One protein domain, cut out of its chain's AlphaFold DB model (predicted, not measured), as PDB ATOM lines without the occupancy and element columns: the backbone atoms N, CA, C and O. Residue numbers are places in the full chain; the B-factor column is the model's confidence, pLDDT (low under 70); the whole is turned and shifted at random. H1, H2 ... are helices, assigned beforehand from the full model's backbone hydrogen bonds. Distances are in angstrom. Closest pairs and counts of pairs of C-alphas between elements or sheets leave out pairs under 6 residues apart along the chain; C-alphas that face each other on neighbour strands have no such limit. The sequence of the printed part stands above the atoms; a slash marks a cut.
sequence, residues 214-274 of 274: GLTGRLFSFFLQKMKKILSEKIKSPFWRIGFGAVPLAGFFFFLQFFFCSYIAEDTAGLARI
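This is residues 214 to 274 of the 274 residues of the protein "Voltage-gated chloride channel family protein" of Roseburia sp. CAG:182 (UniProt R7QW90). Two helices meet near their ends at a tight turn and open out as a V, with the long arm, H2, clearly longer than H1. Residues 214 to 227 of the one arm and residues 246 to 274 at the end of the other stick out free. The printed part has 61 residues, with two named helices, H1 then H2, and no named strand; the class is all helix. It is extended, with a radius of gyration of the C-alphas of 18.8 A, and flat, spanning 57 by 34 by 10 A.

H1, residues 214 to 234, and H2, residues 238 to 271, are close but not clearly touching; their closest C-alphas, those of Leu 231 and Arg 241, are 6.5 A apart. They run opposite ways at a steep tilt of 50 degrees. Each O i to N i+4 pair in H1 is within hydrogen-bond range; in H2, 29 of 30 are.

H1 begins at C-alpha 214 (84.402, 101.854, 110.262) and measures 30.1 A from first to last C-alpha. H2 measures 49.4 A and ends at C-alpha 271 (98.803, 141.148, 102.144).

The two C-alphas farthest apart, those of Lys 236 and Ile 274, are 58.5 A apart. The printed part has no cut, and the link from H1 to H2 is tight. Residues 261 to 274 have pLDDT under 70.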
ATOM      1  N   GLY A 214      85.408 102.882 110.536       97.81
ATOM      2  CA  GLY A 214      84.402 101.854 110.262       97.81
ATOM      3  C   GLY A 214      82.970 102.402 110.295       97.81
ATOM      4  O   GLY A 214      82.180 102.153 109.379       97.81
ATOM      5  N   LEU A 215      82.639 103.214 111.305       97.88
ATOM      6  CA  LEU A 215      81.342 103.892 111.402       97.88
ATOM      7  C   LEU A 215      81.129 104.887 110.258       97.88
ATOM      8  O   LEU A 215      80.043 104.927 109.679       97.88
ATOM      9  N   THR A 216      82.166 105.640 109.889       97.88
ATOM     10  CA  THR A 216      82.121 106.582 108.762       97.88
ATOM     11  C   THR A 216      81.839 105.851 107.445       97.88
ATOM     12  O   THR A 216      80.937 106.242 106.703       97.88
ATOM     13  N   GLY A 217      82.524 104.732 107.182       96.94
ATOM     14  CA  GLY A 217      82.292 103.901 105.996       96.94
ATOM     15  C   GLY A 217      80.886 103.287 105.956       96.94
ATOM     16  O   GLY A 217      80.231 103.276 104.906       96.94
ATOM     17  N   ARG A 218      80.366 102.843 107.109       96.88
ATOM     18  CA  ARG A 218      78.976 102.373 107.238       96.88
ATOM     19  C   ARG A 218      77.979 103.489 106.940       96.88
ATOM     20  O   ARG A 218      77.011 103.256 106.217       96.88
ATOM     21  N   LEU A 219      78.209 104.684 107.481       97.62
ATOM     22  CA  LEU A 219      77.339 105.840 107.293       97.62
ATOM     23  C   LEU A 219      77.305 106.275 105.823       97.62
ATOM     24  O   LEU A 219      76.224 106.461 105.264       97.62
ATOM     25  N   PHE A 220      78.470 106.339 105.177       96.06
ATOM     26  CA  PHE A 220      78.589 106.590 103.742       96.06
ATOM     27  C   PHE A 220      77.795 105.563 102.922       96.06
ATOM     28  O   PHE A 220      76.956 105.933 102.100       96.06
ATOM     29  N   SER A 221      77.991 104.269 103.199       94.69
ATOM     30  CA  SER A 221      77.293 103.181 102.502       94.69
ATOM     31  C   SER A 221      75.775 103.257 102.685       94.69
ATOM     32  O   SER A 221      75.021 103.093 101.722       94.69
ATOM     33  N   PHE A 222      75.316 103.552 103.905       96.56
ATOM     34  CA  PHE A 222      73.900 103.724 104.221       96.56
ATOM     35  C   PHE A 222      73.284 104.896 103.452       96.56
ATOM     36  O   PHE A 222      72.248 104.729 102.803       96.56
ATOM     37  N   PHE A 223      73.917 106.072 103.477       96.06
ATOM     38  CA  PHE A 223      73.413 107.238 102.756       96.06
ATOM     39  C   PHE A 223      73.421 107.028 101.247       96.06
ATOM     40  O   PHE A 223      72.435 107.368 100.595       96.06
ATOM     41  N   LEU A 224      74.463 106.405 100.693       92.38
ATOM     42  CA  LEU A 224      74.531 106.101  99.268       92.38
ATOM     43  C   LEU A 224      73.360 105.211  98.825       92.38
ATOM     44  O   LEU A 224      72.688 105.517  97.839       92.38
ATOM     45  N   GLN A 225      73.074 104.134  99.563       92.19
ATOM     46  CA  GLN A 225      71.947 103.243  99.262       92.19
ATOM     47  C   GLN A 225      70.597 103.946  99.442       92.19
ATOM     48  O   GLN A 225      69.724 103.853  98.575       92.19
ATOM     49  N   LYS A 226      70.433 104.699 100.537       93.88
ATOM     50  CA  LYS A 226      69.201 105.434 100.836       93.88
ATOM     51  C   LYS A 226      68.906 106.495  99.774       93.88
ATOM     52  O   LYS A 226      67.775 106.573  99.305       93.88
ATOM     53  N   MET A 227      69.907 107.271  99.356       90.38
ATOM     54  CA  MET A 227      69.750 108.281  98.306       90.38
ATOM     55  C   MET A 227      69.422 107.643  96.958       90.38
ATOM     56  O   MET A 227      68.488 108.091  96.298       90.38
ATOM     57  N   LYS A 228      70.105 106.550  96.579       88.12
ATOM     58  CA  LYS A 228      69.776 105.791  95.360       88.12
ATOM     59  C   LYS A 228      68.314 105.335  95.352       88.12
ATOM     60  O   LYS A 228      67.648 105.497  94.333       88.12
ATOM     61  N   LYS A 229      67.814 104.813  96.478       89.69
ATOM     62  CA  LYS A 229      66.419 104.375  96.635       89.69
ATOM     63  C   LYS A 229      65.429 105.543  96.562       89.69
ATOM     64  O   LYS A 229      64.473 105.485  95.800       89.69
ATOM     65  N   ILE A 230      65.679 106.634  97.288       89.81
ATOM     66  CA  ILE A 230      64.799 107.815  97.280       89.81
ATOM     67  C   ILE A 230      64.702 108.419  95.875       89.81
ATOM     68  O   ILE A 230      63.598 108.700  95.409       89.81
ATOM     69  N   LEU A 231      65.834 108.606  95.186       86.94
ATOM     70  CA  LEU A 231      65.838 109.131  93.818       86.94
ATOM     71  C   LEU A 231      65.140 108.173  92.850       86.94
ATOM     72  O   LEU A 231      64.470 108.632  91.922       86.94
ATOM     73  N   SER A 232      65.283 106.857  93.044       84.94
ATOM     74  CA  SER A 232      64.663 105.886  92.149       84.94
ATOM     75  C   SER A 232      63.148 105.781  92.313       84.94
ATOM     76  O   SER A 232      62.437 105.694  91.310       84.94
ATOM     77  N   GLU A 233      62.652 105.864  93.545       87.25
ATOM     78  CA  GLU A 233      61.224 105.798  93.862       87.25
ATOM     79  C   GLU A 233      60.493 107.103  93.536       87.25
ATOM     80  O   GLU A 233      59.429 107.072  92.917       87.25
ATOM     81  N   LYS A 234      61.067 108.260  93.905       86.12
ATOM     82  CA  LYS A 234      60.410 109.564  93.715       86.12
ATOM     83  C   LYS A 234      60.416 110.038  92.267       86.12
ATOM     84  O   LYS A 234      59.482 110.711  91.844       86.12
ATOM     85  N   ILE A 235      61.452 109.707  91.499       83.50
ATOM     86  CA  ILE A 235      61.600 110.174  90.120       83.50
ATOM     87  C   ILE A 235      61.746 108.945  89.234       83.50
ATOM     88  O   ILE A 235      62.807 108.343  89.182       83.50
ATOM     89  N   LYS A 236      60.696 108.525  88.526       78.56
ATOM     90  CA  LYS A 236      60.761 107.294  87.711       78.56
ATOM     91  C   LYS A 236      61.626 107.444  86.455       78.56
ATOM     92  O   LYS A 236      62.289 106.488  86.060       78.56
ATOM     93  N   SER A 237      61.640 108.630  85.841       81.38
ATOM     94  CA  SER A 237      62.400 108.879  84.610       81.38
ATOM     95  C   SER A 237      63.896 109.086  84.902       81.38
ATOM     96  O   SER A 237      64.237 110.001  85.659       81.38
ATOM     97  N   PRO A 238      64.804 108.298  84.290       75.62
ATOM     98  CA  PRO A 238      66.250 108.456  84.462       75.62
ATOM     99  C   PRO A 238      66.763 109.855  84.102       75.62
ATOM    100  O   PRO A 238      67.640 110.374  84.782       75.62
ATOM    101  N   PHE A 239      66.179 110.490  83.083       80.06
ATOM    102  CA  PHE A 239      66.572 111.828  82.635       80.06
ATOM    103  C   PHE A 239      66.262 112.894  83.692       80.06
ATOM    104  O   PHE A 239      67.113 113.716  84.027       80.06
ATOM    105  N   TRP A 240      65.074 112.823  84.302       82.50
ATOM    106  CA  TRP A 240      64.694 113.735  85.381       82.50
ATOM    107  C   TRP A 240      65.530 113.519  86.645       82.50
ATOM    108  O   TRP A 240      65.877 114.495  87.303       82.50
ATOM    109  N   ARG A 241      65.920 112.276  86.969       82.69
ATOM    110  CA  ARG A 241      66.813 112.008  88.117       82.69
ATOM    111  C   ARG A 241      68.127 112.764  87.988       82.69
ATOM    112  O   ARG A 241      68.617 113.311  88.969       82.69
ATOM    113  N   ILE A 242      68.680 112.785  86.780       81.19
ATOM    114  CA  ILE A 242      69.934 113.473  86.496       81.19
ATOM    115  C   ILE A 242      69.748 114.983  86.576       81.19
ATOM    116  O   ILE A 242      70.563 115.631  87.216       81.19
ATOM    117  N   GLY A 243      68.663 115.539  86.032       77.62
ATOM    118  CA  GLY A 243      68.363 116.967  86.181       77.62
ATOM    119  C   GLY A 243      68.252 117.394  87.650       77.62
ATOM    120  O   GLY A 243      68.954 118.302  88.087       77.62
ATOM    121  N   PHE A 244      67.441 116.688  88.443       80.38
ATOM    122  CA  PHE A 244      67.238 117.001  89.863       80.38
ATOM    123  C   PHE A 244      68.457 116.713  90.749       80.38
ATOM    124  O   PHE A 244      68.566 117.298  91.823       80.38
ATOM    125  N   GLY A 245      69.363 115.825  90.336       81.06
ATOM    126  CA  GLY A 245      70.608 115.561  91.057       81.06
ATOM    127  C   GLY A 245      71.736 116.519  90.667       81.06
ATOM    128  O   GLY A 245      72.362 117.130  91.529       81.06
ATOM    129  N   ALA A 246      71.994 116.659  89.367       81.88
ATOM    130  CA  ALA A 246      73.151 117.370  88.840       81.88
ATOM    131  C   ALA A 246      72.997 118.895  88.870       81.88
ATOM    132  O   ALA A 246      73.992 119.576  89.091       81.88
ATOM    133  N   VAL A 247      71.788 119.447  88.682       85.56
ATOM    134  CA  VAL A 247      71.584 120.910  88.693       85.56
ATOM    135  C   VAL A 247      71.860 121.510  90.081       85.56
ATOM    136  O   VAL A 247      72.674 122.431  90.159       85.56
ATOM    137  N   PRO A 248      71.289 120.990  91.193       86.06
ATOM    138  CA  PRO A 248      71.626 121.495  92.524       86.06
ATOM    139  C   PRO A 248      73.095 121.273  92.885       86.06
ATOM    140  O   PRO A 248      73.700 122.128  93.525       86.06
ATOM    141  N   LEU A 249      73.683 120.151  92.453       85.06
ATOM    142  CA  LEU A 249      75.089 119.846  92.709       85.06
ATOM    143  C   LEU A 249      76.026 120.831  91.997       85.06
ATOM    144  O   LEU A 249      76.947 121.351  92.620       85.06
ATOM    145  N   ALA A 250      75.761 121.127  90.722       82.94
ATOM    146  CA  ALA A 250      76.512 122.120  89.961       82.94
ATOM    147  C   ALA A 250      76.388 123.510  90.599       82.94
ATOM    148  O   ALA A 250      77.398 124.182  90.784       82.94
ATOM    149  N   GLY A 251      75.179 123.912  91.011       85.06
ATOM    150  CA  GLY A 251      74.957 125.176  91.719       85.06
ATOM    151  C   GLY A 251      75.712 125.257  93.049       85.06
ATOM    152  O   GLY A 251      76.355 126.263  93.332       85.06
ATOM    153  N   PHE A 252      75.697 124.180  93.839       87.38
ATOM    154  CA  PHE A 252      76.419 124.099  95.109       87.38
ATOM    155  C   PHE A 252      77.940 124.189  94.923       87.38
ATOM    156  O   PHE A 252      78.601 124.962  95.615       87.38
ATOM    157  N   PHE A 253      78.502 123.448  93.964       86.06
ATOM    158  CA  PHE A 253      79.935 123.504  93.660       86.06
ATOM    159  C   PHE A 253      80.361 124.846  93.072       86.06
ATOM    160  O   PHE A 253      81.432 125.345  93.413       86.06
ATOM    161  N   PHE A 254      79.520 125.459  92.239       83.94
ATOM    162  CA  PHE A 254      79.777 126.792  91.707       83.94
ATOM    163  C   PHE A 254      79.786 127.841  92.827       83.94
ATOM    164  O   PHE A 254      80.705 128.654  92.897       83.94
ATOM    165  N   PHE A 255      78.817 127.780  93.749       85.12
ATOM    166  CA  PHE A 255      78.748 128.674  94.906       85.12
ATOM    167  C   PHE A 255      79.960 128.523  95.832       85.12
ATOM    168  O   PHE A 255      80.583 129.523  96.185       85.12
ATOM    169  N   LEU A 256      80.334 127.288  96.188       83.12
ATOM    170  CA  LEU A 256      81.516 127.029  97.015       83.12
ATOM    171  C   LEU A 256      82.789 127.586  96.376       83.12
ATOM    172  O   LEU A 256      83.581 128.231  97.059       83.12
ATOM    173  N   GLN A 257      82.974 127.369  95.073       76.00
ATOM    174  CA  GLN A 257      84.161 127.841  94.369       76.00
ATOM    175  C   GLN A 257      84.202 129.370  94.290       76.00
ATOM    176  O   GLN A 257      85.255 129.962  94.518       76.00
ATOM    177  N   PHE A 258      83.069 130.014  93.997       77.19
ATOM    178  CA  PHE A 258      82.975 131.472  93.964       77.19
ATOM    179  C   PHE A 258      83.284 132.084  95.337       77.19
ATOM    180  O   PHE A 258      84.051 133.042  95.427       77.19
ATOM    181  N   PHE A 259      82.750 131.492  96.409       76.19
ATOM    182  CA  PHE A 259      82.996 131.935  97.781       76.19
ATOM    183  C   PHE A 259      84.471 131.777  98.185       76.19
ATOM    184  O   PHE A 259      85.082 132.738  98.646       76.19
ATOM    185  N   PHE A 260      85.081 130.610  97.946       71.56
ATOM    186  CA  PHE A 260      86.499 130.376  98.258       71.56
ATOM    187  C   PHE A 260      87.448 131.243  97.422       71.56
ATOM    188  O   PHE A 260      88.445 131.738  97.942       71.56
ATOM    189  N   CYS A 261      87.153 131.447  96.135       64.44
ATOM    190  CA  CYS A 261      87.981 132.280  95.264       64.44
ATOM    191  C   CYS A 261      87.896 133.764  95.651       64.44
ATOM    192  O   CYS A 261      88.921 134.440  95.667       64.44
ATOM    193  N   SER A 262      86.710 134.241  96.051       61.84
ATOM    194  CA  SER A 262      86.531 135.596  96.591       61.84
ATOM    195  C   SER A 262      87.272 135.776  97.919       61.84
ATOM    196  O   SER A 262      87.954 136.777  98.103       61.84
ATOM    197  N   TYR A 263      87.229 134.770  98.800       63.50
ATOM    198  CA  TYR A 263      87.945 134.788 100.078       63.50
ATOM    199  C   TYR A 263      89.474 134.835  99.904       63.50
ATOM    200  O   TYR A 263      90.148 135.636 100.543       63.50
ATOM    201  N   ILE A 264      90.037 134.036  98.987       59.78
ATOM    202  CA  ILE A 264      91.483 134.063  98.684       59.78
ATOM    203  C   ILE A 264      91.895 135.384  98.003       59.78
ATOM    204  O   ILE A 264      92.988 135.898  98.252       59.78
ATOM    205  N   ALA A 265      91.036 135.953  97.151       58.66
ATOM    206  CA  ALA A 265      91.290 137.244  96.514       58.66
ATOM    207  C   ALA A 265      91.291 138.406  97.527       58.66
ATOM    208  O   ALA A 265      92.110 139.316  97.415       58.66
ATOM    209  N   GLU A 266      90.422 138.364  98.541       59.00
ATOM    210  CA  GLU A 266      90.416 139.341  99.638       59.00
ATOM    211  C   GLU A 266      91.658 139.218 100.537       59.00
ATOM    212  O   GLU A 266      92.254 140.235 100.893       59.00
ATOM    213  N   ASP A 267      92.107 137.997 100.841       54.97
ATOM    214  CA  ASP A 267      93.280 137.752 101.698       54.97
ATOM    215  C   ASP A 267      94.604 138.161 101.010       54.97
ATOM    216  O   ASP A 267      95.478 138.803 101.597       54.97
ATOM    217  N   THR A 268      94.724 137.907  99.699       54.06
ATOM    218  CA  THR A 268      95.872 138.371  98.892       54.06
ATOM    219  C   THR A 268      95.885 139.890  98.682       54.06
ATOM    220  O   THR A 268      96.959 140.495  98.671       54.06
ATOM    221  N   ALA A 269      94.718 140.536  98.589       54.53
ATOM    222  CA  ALA A 269      94.614 141.997  98.560       54.53
ATOM    223  C   ALA A 269      94.942 142.652  99.919       54.53
ATOM    224  O   ALA A 269      95.400 143.797  99.948       54.53
ATOM    225  N   GLY A 270      94.740 141.938 101.034       51.41
ATOM    226  CA  GLY A 270      95.146 142.359 102.378       51.41
ATOM    227  C   GLY A 270      96.663 142.320 102.593       51.41
ATOM    228  O   GLY A 270      97.224 143.256 103.158       51.41
ATOM    229  N   LEU A 271      97.341 141.293 102.071       49.94
ATOM    230  CA  LEU A 271      98.803 141.148 102.144       49.94
ATOM    231  C   LEU A 271      99.572 142.121 101.235       49.94
ATOM    232  O   LEU A 271     100.705 142.466 101.546       49.94
ATOM    233  N   ALA A 272      98.970 142.598 100.143       47.38
ATOM    234  CA  ALA A 272      99.578 143.592  99.249       47.38
ATOM    235  C   ALA A 272      99.460 145.050  99.751       47.38
ATOM    236  O   ALA A 272      99.909 145.975  99.073       47.38
ATOM    237  N   ARG A 273      98.816 145.272 100.907       47.06
ATOM    238  CA  ARG A 273      98.632 146.590 101.546       47.06
ATOM    239  C   ARG A 273      99.495 146.797 102.801       47.06
ATOM    240  O   ARG A 273      99.294 147.794 103.495       47.06
ATOM    241  N   ILE A 274     100.426 145.884 103.078       45.53
ATOM    242  CA  ILE A 274     101.464 145.991 104.117       45.53
ATOM    243  C   ILE A 274     102.812 146.142 103.412       45.53
ATOM    244  O   ILE A 274     103.605 147.000 103.856       45.53
TER     245      ILE A 274